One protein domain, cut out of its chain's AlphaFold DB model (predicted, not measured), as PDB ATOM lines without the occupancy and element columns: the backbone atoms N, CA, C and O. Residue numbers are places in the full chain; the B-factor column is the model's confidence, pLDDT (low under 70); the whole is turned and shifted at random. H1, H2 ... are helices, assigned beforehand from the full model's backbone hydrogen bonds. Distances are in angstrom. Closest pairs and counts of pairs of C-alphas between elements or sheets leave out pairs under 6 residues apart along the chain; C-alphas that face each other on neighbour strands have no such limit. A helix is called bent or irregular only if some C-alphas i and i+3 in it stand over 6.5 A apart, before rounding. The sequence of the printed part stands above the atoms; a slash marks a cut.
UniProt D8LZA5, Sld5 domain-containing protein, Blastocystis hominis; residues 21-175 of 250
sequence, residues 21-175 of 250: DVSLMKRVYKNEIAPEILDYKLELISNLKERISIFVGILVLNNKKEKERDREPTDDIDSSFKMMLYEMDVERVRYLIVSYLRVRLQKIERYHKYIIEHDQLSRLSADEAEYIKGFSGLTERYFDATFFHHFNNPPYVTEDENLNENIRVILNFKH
ATOM      1  N   ASP A  21      22.097   2.353 -16.953       90.00
ATOM      2  CA  ASP A  21      22.512   1.870 -18.284       90.00
ATOM      3  C   ASP A  21      23.964   1.347 -18.276       90.00
ATOM      4  O   ASP A  21      24.290   0.353 -18.922       90.00
ATOM      5  N   VAL A  22      24.855   1.971 -17.495       90.94
ATOM      6  CA  VAL A  22      26.261   1.546 -17.372       90.94
ATOM      7  C   VAL A  22      26.395   0.226 -16.608       90.94
ATOM      8  O   VAL A  22      27.216  -0.617 -16.973       90.94
ATOM      9  N   SER A  23      25.604   0.021 -15.553       90.75
ATOM     10  CA  SER A  23      25.576  -1.237 -14.795       90.75
ATOM     11  C   SER A  23      25.035  -2.376 -15.652       90.75
ATOM     12  O   SER A  23      25.642  -3.452 -15.694       90.75
ATOM     13  N   LEU A  24      23.973  -2.106 -16.412       91.81
ATOM     14  CA  LEU A  24      23.426  -3.057 -17.369       91.81
ATOM     15  C   LEU A  24      24.446  -3.389 -18.463       91.81
ATOM     16  O   LEU A  24      24.674  -4.557 -18.768       91.81
ATOM     17  N   MET A  25      25.142  -2.384 -18.992       93.69
ATOM     18  CA  MET A  25      26.183  -2.573 -20.003       93.69
ATOM     19  C   MET A  25      27.342  -3.440 -19.498       93.69
ATOM     20  O   MET A  25      27.841  -4.291 -20.234       93.69
ATOM     21  N   LYS A  26      27.754  -3.279 -18.233       92.69
ATOM     22  CA  LYS A  26      28.768  -4.149 -17.614       92.69
ATOM     23  C   LYS A  26      28.301  -5.601 -17.565       92.69
ATOM     24  O   LYS A  26      29.100  -6.494 -17.840       92.69
ATOM     25  N   ARG A  27      27.026  -5.840 -17.241       91.12
ATOM     26  CA  ARG A  27      26.445  -7.191 -17.235       91.12
ATOM     27  C   ARG A  27      26.384  -7.777 -18.635       91.12
ATOM     28  O   ARG A  27      26.832  -8.898 -18.824       91.12
ATOM     29  N   VAL A  28      25.868  -7.026 -19.603       93.06
ATOM     30  CA  VAL A  28      25.774  -7.464 -21.002       93.06
ATOM     31  C   VAL A  28      27.161  -7.827 -21.534       93.06
ATOM     32  O   VAL A  28      27.343  -8.919 -22.058       93.06
ATOM     33  N   TYR A  29      28.163  -6.977 -21.292       93.56
ATOM     34  CA  TYR A  29      29.554  -7.277 -21.628       93.56
ATOM     35  C   TYR A  29      30.069  -8.550 -20.943       93.56
ATOM     36  O   TYR A  29      30.669  -9.398 -21.595       93.56
ATOM     37  N   LYS A  30      29.812  -8.719 -19.642       91.56
ATOM     38  CA  LYS A  30      30.204  -9.925 -18.902       91.56
ATOM     39  C   LYS A  30      29.520 -11.179 -19.452       91.56
ATOM     40  O   LYS A  30      30.157 -12.218 -19.541       91.56
ATOM     41  N   ASN A  31      28.254 -11.087 -19.841       92.25
ATOM     42  CA  ASN A  31      27.492 -12.211 -20.374       92.25
ATOM     43  C   ASN A  31      27.915 -12.590 -21.800       92.25
ATOM     44  O   ASN A  31      27.705 -13.730 -22.198       92.25
ATOM     45  N   GLU A  32      28.615 -11.719 -22.535       91.06
ATOM     46  CA  GLU A  32      29.266 -12.100 -23.800       91.06
ATOM     47  C   GLU A  32      30.382 -13.145 -23.628       91.06
ATOM     48  O   GLU A  32      30.955 -13.617 -24.603       91.06
ATOM     49  N   ILE A  33      30.643 -13.593 -22.405       85.81
ATOM     50  CA  ILE A  33      31.375 -14.823 -22.110       85.81
ATOM     51  C   ILE A  33      30.654 -16.094 -22.599       85.81
ATOM     52  O   ILE A  33      31.267 -17.153 -22.674       85.81
ATOM     53  N   ALA A  34      29.362 -16.008 -22.935       86.75
ATOM     54  CA  ALA A  34      28.588 -17.124 -23.466       86.75
ATOM     55  C   ALA A  34      29.292 -17.787 -24.671       86.75
ATOM     56  O   ALA A  34      29.888 -17.083 -25.491       86.75
ATOM     57  N   PRO A  35      29.212 -19.121 -24.812       82.88
ATOM     58  CA  PRO A  35      29.812 -19.840 -25.936       82.88
ATOM     59  C   PRO A  35      29.185 -19.461 -27.286       82.88
ATOM     60  O   PRO A  35      29.839 -19.586 -28.318       82.88
ATOM     61  N   GLU A  36      27.945 -18.970 -27.277       84.94
ATOM     62  CA  GLU A  36      27.215 -18.552 -28.472       84.94
ATOM     63  C   GLU A  36      27.028 -17.035 -28.541       84.94
ATOM     64  O   GLU A  36      27.301 -16.296 -27.583       84.94
ATOM     65  N   ILE A  37      26.590 -16.558 -29.708       89.88
ATOM     66  CA  ILE A  37      26.239 -15.155 -29.899       89.88
ATOM     67  C   ILE A  37      24.902 -14.866 -29.201       89.88
ATOM     68  O   ILE A  37      23.904 -15.557 -29.419       89.88
ATOM     69  N   LEU A  38      24.901 -13.856 -28.330       92.12
ATOM     70  CA  LEU A  38      23.706 -13.375 -27.636       92.12
ATOM     71  C   LEU A  38      23.016 -12.265 -28.438       92.12
ATOM     72  O   LEU A  38      23.586 -11.728 -29.390       92.12
ATOM     73  N   ASP A  39      21.812 -11.871 -28.023       94.12
ATOM     74  CA  ASP A  39      21.078 -10.772 -28.655       94.12
ATOM     75  C   ASP A  39      21.827  -9.442 -28.545       94.12
ATOM     76  O   ASP A  39      22.173  -8.984 -27.448       94.12
ATOM     77  N   TYR A  40      21.988  -8.766 -29.681       95.19
ATOM     78  CA  TYR A  40      22.504  -7.410 -29.713       95.19
ATOM     79  C   TYR A  40      21.579  -6.449 -28.957       95.19
ATOM     80  O   TYR A  40      20.425  -6.232 -29.330       95.19
ATOM     81  N   LYS A  41      22.094  -5.807 -27.904       94.38
ATOM     82  CA  LYS A  41      21.329  -4.841 -27.099       94.38
ATOM     83  C   LYS A  41      21.270  -3.459 -27.765       94.38
ATOM     84  O   LYS A  41      21.889  -2.509 -27.289       94.38
ATOM     85  N   LEU A  42      20.523  -3.357 -28.868       94.00
ATOM     86  CA  LEU A  42      20.440  -2.157 -29.714       94.00
ATOM     87  C   LEU A  42      20.087  -0.891 -28.934       94.00
ATOM     88  O   LEU A  42      20.825   0.089 -29.007       94.00
ATOM     89  N   GLU A  43      18.989  -0.920 -28.178       93.25
ATOM     90  CA  GLU A  43      18.497   0.248 -27.439       93.25
ATOM     91  C   GLU A  43      19.533   0.748 -26.429       93.25
ATOM     92  O   GLU A  43      19.869   1.930 -26.413       93.25
ATOM     93  N   LEU A  44      20.127  -0.166 -25.654       93.75
ATOM     94  CA  LEU A  44      21.155   0.158 -24.666       93.75
ATOM     95  C   LEU A  44      22.384   0.814 -25.307       93.75
ATOM     96  O   LEU A  44      22.857   1.850 -24.837       93.75
ATOM     97  N   ILE A  45      22.905   0.222 -26.387       95.50
ATOM     98  CA  ILE A  45      24.085   0.749 -27.078       95.50
ATOM     99  C   ILE A  45      23.778   2.099 -27.726       95.50
ATOM    100  O   ILE A  45      24.618   2.997 -27.667       95.50
ATOM    101  N   SER A  46      22.598   2.254 -28.327       95.06
ATOM    102  CA  SER A  46      22.177   3.503 -28.962       95.06
ATOM    103  C   SER A  46      22.075   4.633 -27.934       95.06
ATOM    104  O   SER A  46      22.735   5.662 -28.086       95.06
ATOM    105  N   ASN A  47      21.387   4.383 -26.815       93.44
ATOM    106  CA  ASN A  47      21.245   5.340 -25.717       93.44
ATOM    107  C   ASN A  47      22.608   5.738 -25.130       93.44
ATOM    108  O   ASN A  47      22.885   6.919 -24.914       93.44
ATOM    109  N   LEU A  48      23.507   4.774 -24.898       93.88
ATOM    110  CA  LEU A  48      24.845   5.067 -24.380       93.88
ATOM    111  C   LEU A  48      25.708   5.845 -25.383       93.88
ATOM    112  O   LEU A  48      26.431   6.755 -24.977       93.88
ATOM    113  N   LYS A  49      25.631   5.528 -26.682       94.19
ATOM    114  CA  LYS A  49      26.329   6.279 -27.739       94.19
ATOM    115  C   LYS A  49      25.837   7.723 -27.813       94.19
ATOM    116  O   LYS A  49      26.665   8.629 -27.908       94.19
ATOM    117  N   GLU A  50      24.525   7.946 -27.729       94.00
ATOM    118  CA  GLU A  50      23.936   9.287 -27.712       94.00
ATOM    119  C   GLU A  50      24.407  10.081 -26.488       94.00
ATOM    120  O   GLU A  50      24.948  11.179 -26.635       94.00
ATOM    121  N   ARG A  51      24.319   9.494 -25.285       90.81
ATOM    122  CA  ARG A  51      24.820  10.121 -24.051       90.81
ATOM    123  C   ARG A  51      26.303  10.480 -24.163       90.81
ATOM    124  O   ARG A  51      26.681  11.606 -23.845       90.81
ATOM    125  N   ILE A  52      27.143   9.563 -24.653       92.94
ATOM    126  CA  ILE A  52      28.573   9.830 -24.891       92.94
ATOM    127  C   ILE A  52      28.753  10.993 -25.869       92.94
ATOM    128  O   ILE A  52      29.596  11.853 -25.625       92.94
ATOM    129  N   SER A  53      27.984  11.040 -26.958       93.75
ATOM    130  CA  SER A  53      28.069  12.116 -27.950       93.75
ATOM    131  C   SER A  53      27.767  13.483 -27.329       93.75
ATOM    132  O   SER A  53      28.539  14.426 -27.519       93.75
ATOM    133  N   ILE A  54      26.715  13.568 -26.505       90.31
ATOM    134  CA  ILE A  54      26.352  14.787 -25.771       90.31
ATOM    135  C   ILE A  54      27.486  15.213 -24.831       90.31
ATOM    136  O   ILE A  54      27.919  16.366 -24.876       90.31
ATOM    137  N   PHE A  55      28.010  14.292 -24.014       89.25
ATOM    138  CA  PHE A  55      29.098  14.606 -23.082       89.25
ATOM    139  C   PHE A  55      30.369  15.044 -23.806       89.25
ATOM    140  O   PHE A  55      30.971  16.042 -23.420       89.25
ATOM    141  N   VAL A  56      30.745  14.377 -24.898       90.75
ATOM    142  CA  VAL A  56      31.879  14.798 -25.735       90.75
ATOM    143  C   VAL A  56      31.655  16.207 -26.293       90.75
ATOM    144  O   VAL A  56      32.585  17.011 -26.295       90.75
ATOM    145  N   GLY A  57      30.432  16.548 -26.708       89.62
ATOM    146  CA  GLY A  57      30.084  17.905 -27.136       89.62
ATOM    147  C   GLY A  57      30.304  18.951 -26.038       89.62
ATOM    148  O   GLY A  57      30.912  19.992 -26.293       89.62
ATOM    149  N   ILE A  58      29.882  18.656 -24.804       87.00
ATOM    150  CA  ILE A  58      30.125  19.516 -23.634       87.00
ATOM    151  C   ILE A  58      31.632  19.673 -23.385       87.00
ATOM    152  O   ILE A  58      32.098  20.796 -23.172       87.00
ATOM    153  N   LEU A  59      32.394  18.573 -23.477       86.75
ATOM    154  CA  LEU A  59      33.848  18.586 -23.313       86.75
ATOM    155  C   LEU A  59      34.526  19.534 -24.311       86.75
ATOM    156  O   LEU A  59      35.300  20.412 -23.928       86.75
ATOM    157  N   VAL A  60      34.171  19.417 -25.591       89.06
ATOM    158  CA  VAL A  60      34.718  20.255 -26.668       89.06
ATOM    159  C   VAL A  60      34.376  21.734 -26.470       89.06
ATOM    160  O   VAL A  60      35.243  22.593 -26.652       89.06
ATOM    161  N   LEU A  61      33.135  22.052 -26.091       86.81
ATOM    162  CA  LEU A  61      32.696  23.438 -25.902       86.81
ATOM    163  C   LEU A  61      33.428  24.128 -24.751       86.81
ATOM    164  O   LEU A  61      33.834  25.281 -24.886       86.81
ATOM    165  N   ASN A  62      33.614  23.439 -23.632       83.31
ATOM    166  CA  ASN A  62      34.347  23.992 -22.498       83.31
ATOM    167  C   ASN A  62      35.840  24.142 -22.812       83.31
ATOM    168  O   ASN A  62      36.378  25.217 -22.576       83.31
ATOM    169  N   ASN A  63      36.473  23.157 -23.461       82.25
ATOM    170  CA  ASN A  63      37.866  23.280 -23.909       82.25
ATOM    171  C   ASN A  63      38.067  24.475 -24.855       82.25
ATOM    172  O   ASN A  63      39.119  25.115 -24.860       82.25
ATOM    173  N   LYS A  64      37.060  24.799 -25.676       84.75
ATOM    174  CA  LYS A  64      37.075  25.998 -26.522       84.75
ATOM    175  C   LYS A  64      36.947  27.281 -25.692       84.75
ATOM    176  O   LYS A  64      37.721  28.207 -25.912       84.75
ATOM    177  N   LYS A  65      36.026  27.321 -24.722       81.94
ATOM    178  CA  LYS A  65      35.853  28.468 -23.811       81.94
ATOM    179  C   LYS A  65      37.105  28.752 -22.985       81.94
ATOM    180  O   LYS A  65      37.419  29.915 -22.769       81.94
ATOM    181  N   GLU A  66      37.814  27.721 -22.538       76.19
ATOM    182  CA  GLU A  66      39.083  27.880 -21.820       76.19
ATOM    183  C   GLU A  66      40.161  28.510 -22.710       76.19
ATOM    184  O   GLU A  66      40.866  29.409 -22.267       76.19
ATOM    185  N   LYS A  67      40.241  28.116 -23.988       76.12
ATOM    186  CA  LYS A  67      41.202  28.683 -24.952       76.12
ATOM    187  C   LYS A  67      40.899  30.124 -25.367       76.12
ATOM    188  O   LYS A  67      41.820  30.840 -25.737       76.12
ATOM    189  N   GLU A  68      39.629  30.528 -25.357       78.31
ATOM    190  CA  GLU A  68      39.193  31.891 -25.705       78.31
ATOM    191  C   GLU A  68      39.305  32.876 -24.526       78.31
ATOM    192  O   GLU A  68      39.226  34.089 -24.727       78.31
ATOM    193  N   ARG A  69      39.502  32.386 -23.294       70.19
ATOM    194  CA  ARG A  69      39.766  33.231 -22.122       70.19
ATOM    195  C   ARG A  69      41.248  33.615 -22.079       70.19
ATOM    196  O   ARG A  69      42.074  32.917 -21.497       70.19
ATOM    197  N   ASP A  70      41.581  34.767 -22.652       57.94
ATOM    198  CA  ASP A  70      42.874  35.419 -22.438       57.94
ATOM    199  C   ASP A  70      42.989  35.895 -20.974       57.94
ATOM    200  O   ASP A  70      42.569  36.994 -20.635       57.94
ATOM    201  N   ARG A  71      43.590  35.061 -20.115       59.66
ATOM    202  CA  ARG A  71      44.147  35.393 -18.784       59.66
ATOM    203  C   ARG A  71      43.195  36.044 -17.762       59.66
ATOM    204  O   ARG A  71      43.050  37.256 -17.721       59.66
ATOM    205  N   GLU A  72      42.791  35.253 -16.774       55.97
ATOM    206  CA  GLU A  72      42.903  35.595 -15.346       55.97
ATOM    207  C   GLU A  72      42.987  34.265 -14.566       55.97
ATOM    208  O   GLU A  72      42.134  33.406 -14.770       55.97
ATOM    209  N   PRO A  73      44.019  34.036 -13.728       54.19
ATOM    210  CA  PRO A  73      44.235  32.779 -13.007       54.19
ATOM    211  C   PRO A  73      43.362  32.732 -11.746       54.19
ATOM    212  O   PRO A  73      43.846  32.539 -10.633       54.19
ATOM    213  N   THR A  74      42.068  32.977 -11.908       52.47
ATOM    214  CA  THR A  74      41.050  32.680 -10.901       52.47
ATOM    215  C   THR A  74      40.388  31.371 -11.308       52.47
ATOM    216  O   THR A  74      39.184  31.295 -11.530       52.47
ATOM    217  N   ASP A  75      41.221  30.341 -11.494       58.69
ATOM    218  CA  ASP A  75      40.748  28.999 -11.794       58.69
ATOM    219  C   ASP A  75      39.807  28.568 -10.677       58.69
ATOM    220  O   ASP A  75      40.202  28.409  -9.519       58.69
ATOM    221  N   ASP A  76      38.552  28.351 -11.044       69.12
ATOM    222  CA  ASP A  76      37.667  27.493 -10.285       69.12
ATOM    223  C   ASP A  76      38.219  26.073 -10.477       69.12
ATOM    224  O   ASP A  76      37.828  25.351 -11.399       69.12
ATOM    225  N   ILE A  77      39.248  25.723  -9.689       71.56
ATOM    226  CA  ILE A  77      39.941  24.421  -9.698       71.56
ATOM    227  C   ILE A  77      38.909  23.288  -9.693       71.56
ATOM    228  O   ILE A  77      39.085  22.275 -10.373       71.56
ATOM    229  N   ASP A  78      37.790  23.508  -9.009       77.38
ATOM    230  CA  ASP A  78      36.652  22.604  -8.924       77.38
ATOM    231  C   ASP A  78      36.000  22.345 -10.293       77.38
ATOM    232  O   ASP A  78      35.632  21.209 -10.598       77.38
ATOM    233  N   SER A  79      35.910  23.353 -11.168       78.31
ATOM    234  CA  SER A  79      35.382  23.210 -12.530       78.31
ATOM    235  C   SER A  79      36.326  22.411 -13.430       78.31
ATOM    236  O   SER A  79      35.871  21.524 -14.154       78.31
ATOM    237  N   SER A  80      37.633  22.690 -13.379       80.25
ATOM    238  CA  SER A  80      38.633  21.939 -14.157       80.25
ATOM    239  C   SER A  80      38.719  20.480 -13.687       80.25
ATOM    240  O   SER A  80      38.678  19.547 -14.491       80.25
ATOM    241  N   PHE A  81      38.713  20.257 -12.370       85.69
ATOM    242  CA  PHE A  81      38.691  18.920 -11.784       85.69
ATOM    243  C   PHE A  81      37.424  18.143 -12.167       85.69
ATOM    244  O   PHE A  81      37.506  16.996 -12.608       85.69
ATOM    245  N   LYS A  82      36.247  18.776 -12.080       84.81
ATOM    246  CA  LYS A  82      34.975  18.183 -12.516       84.81
ATOM    247  C   LYS A  82      35.002  17.794 -13.994       84.81
ATOM    248  O   LYS A  82      34.448  16.764 -14.372       84.81
ATOM    249  N   MET A  83      35.672  18.589 -14.821       84.94
ATOM    250  CA  MET A  83      35.827  18.302 -16.239       84.94
ATOM    251  C   MET A  83      36.663  17.054 -16.507       84.94
ATOM    252  O   MET A  83      36.254  16.186 -17.277       84.94
ATOM    253  N   MET A  84      37.793  16.936 -15.809       88.38
ATOM    254  CA  MET A  84      38.651  15.757 -15.864       88.38
ATOM    255  C   MET A  84      37.894  14.492 -15.426       88.38
ATOM    256  O   MET A  84      38.054  13.433 -16.035       88.38
ATOM    257  N   LEU A  85      37.030  14.588 -14.406       88.44
ATOM    258  CA  LEU A  85      36.170  13.471 -13.994       88.44
ATOM    259  C   LEU A  85      35.222  13.032 -15.122       88.44
ATOM    260  O   LEU A  85      35.140  11.837 -15.412       88.44
ATOM    261  N   TYR A  86      34.557  13.978 -15.795       87.56
ATOM    262  CA  TYR A  86      33.678  13.659 -16.923       87.56
ATOM    263  C   TYR A  86      34.426  13.027 -18.095       87.56
ATOM    264  O   TYR A  86      33.923  12.078 -18.695       87.56
ATOM    265  N   GLU A  87      35.620  13.523 -18.418       89.31
ATOM    266  CA  GLU A  87      36.457  12.946 -19.469       89.31
ATOM    267  C   GLU A  87      36.807  11.484 -19.161       89.31
ATOM    268  O   GLU A  87      36.539  10.604 -19.984       89.31
ATOM    269  N   MET A  88      37.282  11.200 -17.943       92.38
ATOM    270  CA  MET A  88      37.586   9.833 -17.513       92.38
ATOM    271  C   MET A  88      36.364   8.909 -17.567       92.38
ATOM    272  O   MET A  88      36.478   7.746 -17.962       92.38
ATOM    273  N   ASP A  89      35.186   9.388 -17.169       89.44
ATOM    274  CA  ASP A  89      33.972   8.569 -17.187       89.44
ATOM    275  C   ASP A  89      33.498   8.279 -18.613       89.44
ATOM    276  O   ASP A  89      33.152   7.136 -18.927       89.44
ATOM    277  N   VAL A  90      33.572   9.264 -19.514       90.56
ATOM    278  CA  VAL A  90      33.303   9.061 -20.944       90.56
ATOM    279  C   VAL A  90      34.246   8.013 -21.532       90.56
ATOM    280  O   VAL A  90      33.801   7.130 -22.272       90.56
ATOM    281  N   GLU A  91      35.536   8.068 -21.200       94.31
ATOM    282  CA  GLU A  91      36.512   7.076 -21.654       94.31
ATOM    283  C   GLU A  91      36.201   5.670 -21.138       94.31
ATOM    284  O   GLU A  91      36.232   4.716 -21.920       94.31
ATOM    285  N   ARG A  92      35.828   5.530 -19.861       94.25
ATOM    286  CA  ARG A  92      35.448   4.238 -19.266       94.25
ATOM    287  C   ARG A  92      34.233   3.623 -19.955       94.25
ATOM    288  O   ARG A  92      34.251   2.433 -20.273       94.25
ATOM    289  N   VAL A  93      33.187   4.412 -20.215       93.19
ATOM    290  CA  VAL A  93      31.982   3.907 -20.900       93.19
ATOM    291  C   VAL A  93      32.292   3.585 -22.364       93.19
ATOM    292  O   VAL A  93      31.883   2.534 -22.858       93.19
ATOM    293  N   ARG A  94      33.082   4.419 -23.057       95.06
ATOM    294  CA  ARG A  94      33.529   4.135 -24.430       95.06
ATOM    295  C   ARG A  94      34.313   2.827 -24.498       95.06
ATOM    296  O   ARG A  94      34.034   2.004 -25.367       95.06
ATOM    297  N   TYR A  95      35.259   2.625 -23.585       96.19
ATOM    298  CA  TYR A  95      36.029   1.387 -23.493       96.19
ATOM    299  C   TYR A  95      35.118   0.169 -23.313       96.19
ATOM    300  O   TYR A  95      35.313  -0.844 -23.986       96.19
ATOM    301  N   LEU A  96      34.097   0.273 -22.460       95.19
ATOM    302  CA  LEU A  96      33.140  -0.806 -22.227       95.19
ATOM    303  C   LEU A  96      32.342  -1.166 -23.494       95.19
ATOM    304  O   LEU A  96      32.235  -2.345 -23.830       95.19
ATOM    305  N   ILE A  97      31.848  -0.167 -24.237       96.19
ATOM    306  CA  ILE A  97      31.151  -0.375 -25.521       96.19
ATOM    307  C   ILE A  97      32.081  -1.017 -26.549       96.19
ATOM    308  O   ILE A  97      31.709  -1.999 -27.186       96.19
ATOM    309  N   VAL A  98      33.299  -0.494 -26.702       96.88
ATOM    310  CA  VAL A  98      34.274  -1.034 -27.659       96.88
ATOM    311  C   VAL A  98      34.639  -2.477 -27.315       96.88
ATOM    312  O   VAL A  98      34.730  -3.309 -28.214       96.88
ATOM    313  N   SER A  99      34.823  -2.791 -26.033       96.50
ATOM    314  CA  SER A  99      35.166  -4.143 -25.580       96.50
ATOM    315  C   SER A  99      34.037  -5.131 -25.872       96.50
ATOM    316  O   SER A  99      34.296  -6.199 -26.417       96.50
ATOM    317  N   TYR A 100      32.787  -4.741 -25.610       96.56
ATOM    318  CA  TYR A 100      31.603  -5.518 -25.982       96.56
ATOM    319  C   TYR A 100      31.530  -5.796 -27.488       96.56
ATOM    320  O   TYR A 100      31.424  -6.951 -27.893       96.56
ATOM    321  N   LEU A 101      31.669  -4.762 -28.324       97.00
ATOM    322  CA  LEU A 101      31.611  -4.925 -29.779       97.00
ATOM    323  C   LEU A 101      32.762  -5.794 -30.312       97.00
ATOM    324  O   LEU A 101      32.551  -6.607 -31.203       97.00
ATOM    325  N   ARG A 102      33.973  -5.672 -29.751       96.94
ATOM    326  CA  ARG A 102      35.124  -6.501 -30.147       96.94
ATOM    327  C   ARG A 102      34.918  -7.978 -29.836       96.94
ATOM    328  O   ARG A 102      35.206  -8.806 -30.693       96.94
ATOM    329  N   VAL A 103      34.418  -8.307 -28.642       94.38
ATOM    330  CA  VAL A 103      34.132  -9.703 -28.266       94.38
ATOM    331  C   VAL A 103      33.095 -10.305 -29.210       94.38
ATOM    332  O   VAL A 103      33.268 -11.426 -29.686       94.38
ATOM    333  N   ARG A 104      32.051  -9.542 -29.546       95.94
ATOM    334  CA  ARG A 104      31.028  -9.986 -30.497       95.94
ATOM    335  C   ARG A 104      31.573 -10.194 -31.902       95.94
ATOM    336  O   ARG A 104      31.325 -11.247 -32.474       95.94
ATOM    337  N   LEU A 105      32.365  -9.258 -32.432       96.12
ATOM    338  CA  LEU A 105      33.014  -9.424 -33.738       96.12
ATOM    339  C   LEU A 105      33.919 -10.659 -33.772       96.12
ATOM    340  O   LEU A 105      33.851 -11.432 -34.720       96.12
ATOM    341  N   GLN A 106      34.692 -10.905 -32.711       93.12
ATOM    342  CA  GLN A 106      35.525 -12.104 -32.611       93.12
ATOM    343  C   GLN A 106      34.688 -13.394 -32.662       93.12
ATOM    344  O   GLN A 106      35.079 -14.353 -33.328       93.12
ATOM    345  N   LYS A 107      33.535 -13.432 -31.980       90.50
ATOM    346  CA  LYS A 107      32.593 -14.558 -32.085       90.50
ATOM    347  C   LYS A 107      32.027 -14.685 -33.496       90.50
ATOM    348  O   LYS A 107      32.004 -15.784 -34.031       90.50
ATOM    349  N   ILE A 108      31.603 -13.577 -34.100       92.94
ATOM    350  CA  ILE A 108      31.050 -13.552 -35.458       92.94
ATOM    351  C   ILE A 108      32.059 -14.115 -36.460       92.94
ATOM    352  O   ILE A 108      31.705 -14.992 -37.234       92.94
ATOM    353  N   GLU A 109      33.320 -13.684 -36.421       90.88
ATOM    354  CA  GLU A 109      34.369 -14.210 -37.307       90.88
ATOM    355  C   GLU A 109      34.593 -15.707 -37.093       90.88
ATOM    356  O   GLU A 109      34.661 -16.485 -38.048       90.88
ATOM    357  N   ARG A 110      34.672 -16.122 -35.826       85.94
ATOM    358  CA  ARG A 110      34.936 -17.513 -35.458       85.94
ATOM    359  C   ARG A 110      33.808 -18.461 -35.860       85.94
ATOM    360  O   ARG A 110      34.085 -19.625 -36.128       85.94
ATOM    361  N   TYR A 111      32.575 -17.967 -35.884       84.38
ATOM    362  CA  TYR A 111      31.362 -18.778 -35.970       84.38
ATOM    363  C   TYR A 111      30.428 -18.352 -37.112       84.38
ATOM    364  O   TYR A 111      29.230 -18.628 -37.083       84.38
ATOM    365  N   HIS A 112      30.962 -17.654 -38.116       86.31
ATOM    366  CA  HIS A 112      30.175 -17.053 -39.192       86.31
ATOM    367  C   HIS A 112      29.283 -18.062 -39.928       86.31
ATOM    368  O   HIS A 112      28.127 -17.740 -40.192       86.31
ATOM    369  N   LYS A 113      29.760 -19.280 -40.226       83.81
ATOM    370  CA  LYS A 113      28.936 -20.269 -40.940       83.81
ATOM    371  C   LYS A 113      27.820 -20.805 -40.064       83.81
ATOM    372  O   LYS A 113      26.676 -20.794 -40.496       83.81
ATOM    373  N   TYR A 114      28.133 -21.168 -38.818       83.75
ATOM    374  CA  TYR A 114      27.129 -21.619 -37.854       83.75
ATOM    375  C   TYR A 114      26.001 -20.590 -37.684       83.75
ATOM    376  O   TYR A 114      24.827 -20.944 -37.781       83.75
ATOM    377  N   ILE A 115      26.353 -19.308 -37.510       86.75
ATOM    378  CA  ILE A 115      25.387 -18.206 -37.360       86.75
ATOM    379  C   ILE A 115      24.475 -18.087 -38.593       86.75
ATOM    380  O   ILE A 115      23.279 -17.832 -38.443       86.75
ATOM    381  N   ILE A 116      25.027 -18.260 -39.801       87.00
ATOM    382  CA  ILE A 116      24.274 -18.196 -41.064       87.00
ATOM    383  C   ILE A 116      23.373 -19.429 -41.235       87.00
ATOM    384  O   ILE A 116      22.208 -19.280 -41.591       87.00
ATOM    385  N   GLU A 117      23.889 -20.633 -40.980       85.50
ATOM    386  CA  GLU A 117      23.173 -21.903 -41.169       85.50
ATOM    387  C   GLU A 117      22.001 -22.080 -40.190       85.50
ATOM    388  O   GLU A 117      20.982 -22.661 -40.559       85.50
ATOM    389  N   HIS A 118      22.119 -21.540 -38.972       83.50
ATOM    390  CA  HIS A 118      21.118 -21.666 -37.904       83.50
ATOM    391  C   HIS A 118      20.213 -20.427 -37.750       83.50
ATOM    392  O   HIS A 118      19.559 -20.273 -36.721       83.50
ATOM    393  N   ASP A 119      20.183 -19.530 -38.744       84.88
ATOM    394  CA  ASP A 119      19.353 -18.309 -38.767       84.88
ATOM    395  C   ASP A 119      19.497 -17.419 -37.510       84.88
ATOM    396  O   ASP A 119      18.563 -16.768 -37.037       84.88
ATOM    397  N   GLN A 120      20.713 -17.344 -36.956       87.31
ATOM    398  CA  GLN A 120      21.011 -16.510 -35.785       87.31
ATOM    399  C   GLN A 120      21.256 -15.035 -36.154       87.31
ATOM    400  O   GLN A 120      21.635 -14.235 -35.298       87.31
ATOM    401  N   LEU A 121      21.006 -14.639 -37.408       90.38
ATOM    402  CA  LEU A 121      21.187 -13.267 -37.903       90.38
ATOM    403  C   LEU A 121      20.317 -12.240 -37.163       90.38
ATOM    404  O   LEU A 121      20.695 -11.075 -37.068       90.38
ATOM    405  N   SER A 122      19.186 -12.667 -36.597       92.19
ATOM    406  CA  SER A 122      18.316 -11.829 -35.762       92.19
ATOM    407  C   SER A 122      18.980 -11.362 -34.458       92.19
ATOM    408  O   SER A 122      18.566 -10.352 -33.891       92.19
ATOM    409  N   ARG A 123      20.039 -12.052 -34.004       92.50
ATOM    410  CA  ARG A 123      20.815 -11.703 -32.802       92.50
ATOM    411  C   ARG A 123      21.879 -10.627 -33.065       92.50
ATOM    412  O   ARG A 123      22.542 -10.180 -32.124       92.50
ATOM    413  N   LEU A 124      22.087 -10.229 -34.321       95.50
ATOM    414  CA  LEU A 124      23.131  -9.294 -34.747       95.50
ATOM    415  C   LEU A 124      22.565  -7.881 -34.938       95.50
ATOM    416  O   LEU A 124      21.393  -7.683 -35.249       95.50
ATOM    417  N   SER A 125      23.425  -6.876 -34.791       96.62
ATOM    418  CA  SER A 125      23.127  -5.528 -35.293       96.62
ATOM    419  C   SER A 125      23.146  -5.477 -36.826       96.62
ATOM    420  O   SER A 125      23.703  -6.358 -37.478       96.62
ATOM    421  N   ALA A 126      22.591  -4.411 -37.414       95.69
ATOM    422  CA  ALA A 126      22.636  -4.202 -38.863       95.69
ATOM    423  C   ALA A 126      24.078  -4.196 -39.407       95.69
ATOM    424  O   ALA A 126      24.362  -4.882 -40.387       95.69
ATOM    425  N   ASP A 127      24.990  -3.502 -38.719       95.94
ATOM    426  CA  ASP A 127      26.408  -3.426 -39.092       95.94
ATOM    427  C   ASP A 127      27.093  -4.802 -38.980       95.94
ATOM    428  O   ASP A 127      27.863  -5.201 -39.853       95.94
ATOM    429  N   GLU A 128      26.788  -5.567 -37.924       97.25
ATOM    430  CA  GLU A 128      27.291  -6.938 -37.736       97.25
ATOM    431  C   GLU A 128      26.767  -7.887 -38.830       97.25
ATOM    432  O   GLU A 128      27.514  -8.728 -39.334       97.25
ATOM    433  N   ALA A 129      25.500  -7.739 -39.226       95.75
ATOM    434  CA  ALA A 129      24.871  -8.535 -40.276       95.75
ATOM    435  C   ALA A 129      25.399  -8.195 -41.681       95.75
ATOM    436  O   ALA A 129      25.430  -9.057 -42.563       95.75
ATOM    437  N   GLU A 130      25.822  -6.954 -41.918       96.00
ATOM    438  CA  GLU A 130      26.555  -6.583 -43.130       96.00
ATOM    439  C   GLU A 130      27.978  -7.159 -43.104       96.00
ATOM    440  O   GLU A 130      28.419  -7.778 -44.079       96.00
ATOM    441  N   TYR A 131      28.663  -7.037 -41.962       96.56
ATOM    442  CA  TYR A 131      30.018  -7.541 -41.764       96.56
ATOM    443  C   TYR A 131      30.127  -9.048 -42.022       96.56
ATOM    444  O   TYR A 131      30.967  -9.473 -42.814       96.56
ATOM    445  N   ILE A 132      29.249  -9.856 -41.417       95.00
ATOM    446  CA  ILE A 132      29.278 -11.321 -41.554       95.00
ATOM    447  C   ILE A 132      29.094 -11.774 -43.011       95.00
ATOM    448  O   ILE A 132      29.775 -12.697 -43.458       95.00
ATOM    449  N   LYS A 133      28.241 -11.092 -43.792       92.69
ATOM    450  CA  LYS A 133      28.037 -11.393 -45.221       92.69
ATOM    451  C   LYS A 133      29.301 -11.129 -46.033       92.69
ATOM    452  O   LYS A 133      29.695 -11.959 -46.852       92.69
ATOM    453  N   GLY A 134      29.946  -9.985 -45.793       94.88
ATOM    454  CA  GLY A 134      31.220  -9.647 -46.428       94.88
ATOM    455  C   GLY A 134      32.330 -10.625 -46.042       94.88
ATOM    456  O   GLY A 134      33.078 -11.085 -46.905       94.88
ATOM    457  N   PHE A 135      32.396 -10.986 -44.760       94.44
ATOM    458  CA  PHE A 135      33.394 -11.901 -44.222       94.44
ATOM    459  C   PHE A 135      33.247 -13.327 -44.773       94.44
ATOM    460  O   PHE A 135      34.244 -13.906 -45.206       94.44
ATOM    461  N   SER A 136      32.025 -13.869 -44.835       91.00
ATOM    462  CA  SER A 136      31.763 -15.205 -45.399       91.00
ATOM    463  C   SER A 136      32.196 -15.278 -46.862       91.00
ATOM    464  O   SER A 136      32.995 -16.135 -47.236       91.00
ATOM    465  N   GLY A 137      31.767 -14.310 -47.679       91.44
ATOM    466  CA  GLY A 137      32.127 -14.277 -49.097       91.44
ATOM    467  C   GLY A 137      33.625 -14.065 -49.340       91.44
ATOM    468  O   GLY A 137      34.179 -14.609 -50.295       91.44
ATOM    469  N   LEU A 138      34.309 -13.291 -48.492       93.25
ATOM    470  CA  LEU A 138      35.766 -13.134 -48.561       93.25
ATOM    471  C   LEU A 138      36.487 -14.443 -48.219       93.25
ATOM    472  O   LEU A 138      37.435 -14.821 -48.909       93.25
ATOM    473  N   THR A 139      36.022 -15.124 -47.175       88.88
ATOM    474  CA  THR A 139      36.586 -16.385 -46.690       88.88
ATOM    475  C   THR A 139      36.434 -17.488 -47.736       88.88
ATOM    476  O   THR A 139      37.418 -18.146 -48.069       88.88
ATOM    477  N   GLU A 140      35.249 -17.633 -48.333       87.12
ATOM    478  CA  GLU A 140      34.993 -18.574 -49.435       87.12
ATOM    479  C   GLU A 140      35.929 -18.323 -50.620       87.12
ATOM    480  O   GLU A 140      36.670 -19.217 -51.020       87.12
ATOM    481  N   ARG A 141      35.998 -17.079 -51.112       90.31
ATOM    482  CA  ARG A 141      36.884 -16.713 -52.232       90.31
ATOM    483  C   ARG A 141      38.353 -16.996 -51.937       90.31
ATOM    484  O   ARG A 141      39.089 -17.415 -52.830       90.31
ATOM    485  N   TYR A 142      38.793 -16.736 -50.706       89.56
ATOM    486  CA  TYR A 142      40.163 -17.005 -50.284       89.56
ATOM    487  C   TYR A 142      40.470 -18.505 -50.317       89.56
ATOM    488  O   TYR A 142      41.476 -18.904 -50.908       89.56
ATOM    489  N   PHE A 143      39.608 -19.341 -49.731       84.19
ATOM    490  CA  PHE A 143      39.801 -20.792 -49.745       84.19
ATOM    491  C   PHE A 143      39.674 -21.385 -51.151       84.19
ATOM    492  O   PHE A 143      40.464 -22.262 -51.508       84.19
ATOM    493  N   ASP A 144      38.755 -20.875 -51.972       83.81
ATOM    494  CA  ASP A 144      38.597 -21.289 -53.368       83.81
ATOM    495  C   ASP A 144      39.875 -21.056 -54.174       83.81
ATOM    496  O   ASP A 144      40.371 -21.965 -54.845       83.81
ATOM    497  N   ALA A 145      40.441 -19.852 -54.060       85.12
ATOM    498  CA  ALA A 145      41.638 -19.460 -54.791       85.12
ATOM    499  C   ALA A 145      42.912 -20.164 -54.299       85.12
ATOM    500  O   ALA A 145      43.802 -20.444 -55.100       85.12
ATOM    501  N   THR A 146      43.031 -20.422 -52.995       83.00
ATOM    502  CA  THR A 146      44.273 -20.947 -52.394       83.00
ATOM    503  C   THR A 146      44.318 -22.465 -52.299       83.00
ATOM    504  O   THR A 146      45.391 -23.048 -52.437       83.00
ATOM    505  N   PHE A 147      43.180 -23.111 -52.050       76.69
ATOM    506  CA  PHE A 147      43.129 -24.528 -51.707       76.69
ATOM    507  C   PHE A 147      42.173 -25.294 -52.615       76.69
ATOM    508  O   PHE A 147      42.608 -26.222 -53.295       76.69
ATOM    509  N   PHE A 148      40.892 -24.920 -52.689       71.00
ATOM    510  CA  PHE A 148      39.899 -25.776 -53.347       71.00
ATOM    511  C   PHE A 148      40.139 -25.945 -54.848       71.00
ATOM    512  O   PHE A 148      39.930 -27.042 -55.361       71.00
ATOM    513  N   HIS A 149      40.675 -24.939 -55.546       71.38
ATOM    514  CA  HIS A 149      41.089 -25.109 -56.943       71.38
ATOM    515  C   HIS A 149      42.130 -26.235 -57.119       71.38
ATOM    516  O   HIS A 149      42.035 -27.031 -58.052       71.38
ATOM    517  N   HIS A 150      43.090 -26.348 -56.196       68.25
ATOM    518  CA  HIS A 150      44.111 -27.399 -56.212       68.25
ATOM    519  C   HIS A 150      43.591 -28.762 -55.741       68.25
ATOM    520  O   HIS A 150      44.188 -29.773 -56.086       68.25
ATOM    521  N   PHE A 151      42.504 -28.816 -54.971       67.50
ATOM    522  CA  PHE A 151      41.899 -30.075 -54.517       67.50
ATOM    523  C   PHE A 151      40.898 -30.648 -55.514       67.50
ATOM    524  O   PHE A 151      40.837 -31.863 -55.680       67.50
ATOM    525  N   ASN A 152      40.141 -29.783 -56.187       66.50
ATOM    526  CA  ASN A 152      39.186 -30.191 -57.212       66.50
ATOM    527  C   ASN A 152      39.900 -30.646 -58.494       66.50
ATOM    528  O   ASN A 152      39.401 -31.529 -59.180       66.50
ATOM    529  N   ASN A 153      41.086 -30.088 -58.775       64.75
ATOM    530  CA  ASN A 153      41.981 -30.509 -59.855       64.75
ATOM    531  C   ASN A 153      43.396 -30.759 -59.296       64.75
ATOM    532  O   ASN A 153      44.285 -29.915 -59.463       64.75
ATOM    533  N   PRO A 154      43.622 -31.887 -58.597       62.09
ATOM    534  CA  PRO A 154      44.914 -32.190 -57.998       62.09
ATOM    535  C   PRO A 154      45.984 -32.328 -59.086       62.09
ATOM    536  O   PRO A 154      45.853 -33.186 -59.960       62.09
ATOM    537  N   PRO A 155      47.085 -31.553 -59.032       56.09
ATOM    538  CA  PRO A 155      48.110 -31.553 -60.080       56.09
ATOM    539  C   PRO A 155      48.892 -32.876 -60.192       56.09
ATOM    540  O   PRO A 155      49.766 -32.998 -61.047       56.09
ATOM    541  N   TYR A 156      48.593 -33.861 -59.338       55.44
ATOM    542  CA  TYR A 156      49.282 -35.150 -59.244       55.44
ATOM    543  C   TYR A 156      48.401 -36.356 -59.602       55.44
ATOM    544  O   TYR A 156      48.868 -37.487 -59.494       55.44
ATOM    545  N   VAL A 157      47.141 -36.154 -60.011       55.19
ATOM    546  CA  VAL A 157      46.295 -37.251 -60.506       55.19
ATOM    547  C   VAL A 157      46.413 -37.292 -62.023       55.19
ATOM    548  O   VAL A 157      45.816 -36.491 -62.733       55.19
ATOM    549  N   THR A 158      47.238 -38.205 -62.524       55.16
ATOM    550  CA  THR A 158      47.262 -38.566 -63.944       55.16
ATOM    551  C   THR A 158      46.143 -39.582 -64.190       55.16
ATOM    552  O   THR A 158      45.990 -40.510 -63.394       55.16
ATOM    553  N   GLU A 159      45.352 -39.418 -65.255       56.72
ATOM    554  CA  GLU A 159      44.295 -40.361 -65.676       56.72
ATOM    555  C   GLU A 159      44.887 -41.661 -66.263       56.72
ATOM    556  O   GLU A 159      44.561 -42.072 -67.372       56.72
ATOM    557  N   ASP A 160      45.817 -42.300 -65.555       56.00
ATOM    558  CA  ASP A 160      46.356 -43.595 -65.962       56.00
ATOM    559  C   ASP A 160      45.364 -44.703 -65.571       56.00
ATOM    560  O   ASP A 160      45.027 -44.866 -64.396       56.00
ATOM    561  N   GLU A 161      44.921 -45.514 -66.539       56.47
ATOM    562  CA  GLU A 161      43.978 -46.633 -66.323       56.47
ATOM    563  C   GLU A 161      44.518 -47.706 -65.352       56.47
ATOM    564  O   GLU A 161      43.755 -48.511 -64.822       56.47
ATOM    565  N   ASN A 162      45.828 -47.695 -65.074       55.25
ATOM    566  CA  ASN A 162      46.514 -48.618 -64.163       55.25
ATOM    567  C   ASN A 162      46.695 -48.075 -62.732       55.25
ATOM    568  O   ASN A 162      47.435 -48.665 -61.937       55.25
ATOM    569  N   LEU A 163      46.073 -46.945 -62.384       55.19
ATOM    570  CA  LEU A 163      46.175 -46.379 -61.041       55.19
ATOM    571  C   LEU A 163      45.440 -47.291 -60.040       55.19
ATOM    572  O   LEU A 163      44.219 -47.239 -59.905       55.19
ATOM    573  N   ASN A 164      46.205 -48.166 -59.375       51.16
ATOM    574  CA  ASN A 164      45.725 -49.124 -58.376       51.16
ATOM    575  C   ASN A 164      44.708 -48.481 -57.422       51.16
ATOM    576  O   ASN A 164      44.936 -47.371 -56.936       51.16
ATOM    577  N   GLU A 165      43.645 -49.216 -57.076       51.94
ATOM    578  CA  GLU A 165      42.583 -48.797 -56.139       51.94
ATOM    579  C   GLU A 165      43.121 -48.179 -54.828       51.94
ATOM    580  O   GLU A 165      42.474 -47.323 -54.231       51.94
ATOM    581  N   ASN A 166      44.353 -48.529 -54.438       48.72
ATOM    582  CA  ASN A 166      45.077 -48.009 -53.275       48.72
ATOM    583  C   ASN A 166      45.489 -46.519 -53.356       48.72
ATOM    584  O   ASN A 166      45.864 -45.954 -52.332       48.72
ATOM    585  N   ILE A 167      45.461 -45.880 -54.534       49.97
ATOM    586  CA  ILE A 167      45.885 -44.475 -54.743       49.97
ATOM    587  C   ILE A 167      44.684 -43.521 -54.864       49.97
ATOM    588  O   ILE A 167      44.854 -42.303 -54.878       49.97
ATOM    589  N   ARG A 168      43.441 -44.029 -54.850       49.84
ATOM    590  CA  ARG A 168      42.245 -43.181 -54.712       49.84
ATOM    591  C   ARG A 168      42.127 -42.648 -53.283       49.84
ATOM    592  O   ARG A 168      41.230 -43.014 -52.529       49.84
ATOM    593  N   VAL A 169      43.028 -41.749 -52.900       51.38
ATOM    594  CA  VAL A 169      42.868 -40.940 -51.696       51.38
ATOM    595  C   VAL A 169      41.858 -39.851 -52.036       51.38
ATOM    596  O   VAL A 169      42.211 -38.752 -52.454       51.38
ATOM    597  N   ILE A 170      40.573 -40.165 -51.876       50.25
ATOM    598  CA  ILE A 170      39.557 -39.125 -51.741       50.25
ATOM    599  C   ILE A 170      39.870 -38.445 -50.411       50.25
ATOM    600  O   ILE A 170      39.518 -38.954 -49.345       50.25
ATOM    601  N   LEU A 171      40.565 -37.308 -50.461       47.12
ATOM    602  CA  LEU A 171      40.597 -36.378 -49.341       47.12
ATOM    603  C   LEU A 171      39.182 -35.815 -49.219       47.12
ATOM    604  O   LEU A 171      38.863 -34.750 -49.737       47.12
ATOM    605  N   ASN A 172      38.313 -36.574 -48.551       43.34
ATOM    606  CA  ASN A 172      37.057 -36.071 -48.028       43.34
ATOM    607  C   ASN A 172      37.431 -35.092 -46.916       43.34
ATOM    608  O   ASN A 172      37.375 -35.417 -45.730       43.34
ATOM    609  N   PHE A 173      37.823 -33.881 -47.312       43.59
ATOM    610  CA  PHE A 173      37.724 -32.707 -46.468       43.59
ATOM    611  C   PHE A 173      36.224 -32.468 -46.292       43.59
ATOM    612  O   PHE A 173      35.613 -31.614 -46.928       43.59
ATOM    613  N   LYS A 174      35.585 -33.313 -45.473       41.97
ATOM    614  CA  LYS A 174      34.299 -32.958 -44.905       41.97
ATOM    615  C   LYS A 174      34.589 -31.670 -44.167       41.97
ATOM    616  O   LYS A 174      35.406 -31.677 -43.248       41.97
ATOM    617  N   HIS A 175      33.995 -30.591 -44.672       46.78
ATOM    618  CA  HIS A 175      33.800 -29.332 -43.975       46.78
ATOM    619  C   HIS A 175      33.764 -29.660 -42.487       46.78
ATOM    620  O   HIS A 175      32.908 -30.456 -42.086       46.78
TER     621      HIS A 175
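AT A GLANCE: This is residues 21 to 175 of the 250 residues of the protein "Sld5 domain-containing protein" of Blastocystis hominis (UniProt D8LZA5). The long helix H3 makes the spine of an elongated, open chain of helices: H2 crosses it slantwise as the other leg of a helical hairpin, and short H1 packs on H3 and on the beginning of H2. At the other end of H3 the small helices H4 and H5 make a corner, from which H6 carries the length onward to a tail without a named element, residues 153 to 175, which folds back; the turn at residues 67 to 79 and residues 158 to 166 stick out. The printed part has 155 residues with six named helices, H1 to H6 in order, and no named strand; its class is all helix. It is extended, with a radius of gyration of the C-alphas of 26.8 A and spans of 97 by 33 by 21 A.

IN THESE COORDINATES: Find C-alpha 21 at (22.512, 1.870, -18.284), where H1 begins; it runs through residues 21 to 31, 15.1 A. Next look at H2, residues 42 to 68, 39.1 A long. H3, the longest, takes residues 77 to 110 and measures 49.5 A, beginning at C-alpha 77 at (39.941, 24.421, -9.698). H4 is residues 112 to 117 and H5 residues 120 to 123. H6 covers residues 126 to 152, 35.9 A, and ends at C-alpha 152 at (39.186, -30.191, -57.212); it has a kink of 48 degrees near residue 146 and is only just irregular, with C-alphas 146 and 149 6.9 A apart.

HOW THE PARTS SIT: Begin at the hub, H3. Its residues 93 to 100 touch H1, closest at the C-alphas of Tyr 29 and Tyr 100, 5.1 A apart, at a shallow tilt of 31 degrees, the same way. Its residues 83 to 97 touch H2 in a hairpin, closest at the C-alphas of Ile 52 and Val 90, 6.2 A, opposite ways at a tilt of 36 degrees, only just steep. Residues 44 to 48 of H2 touch H1, closest at the C-alphas of Asp 21 and Leu 44, 6.7 A. Further on, residues 105 to 109 of H3 touch residues 128 to 135 of H6, closest at the C-alphas of Ile 108 and Ile 132, 6.7 A, at a steep tilt of 39 degrees. H4 touches H6 about perpendicular, at 84 degrees, closest at the C-alphas of His 112 and Ile 132, 6.3 A. H5 is close to H6 but not clearly touching, and H1 and H6 are apart. Each O i to N i+4 pair is within hydrogen-bond range in H1, H2, H3 and H4; in H6 19 of 23 are, and H5 is too short for such a pair.

THE WHOLE: Look to Glu 72 and Asn 162 for the two C-alphas farthest apart, 97.4 A. The printed part has no cut and no long link. Confidence is under 70 in residues 70 to 76 and 150 to 175.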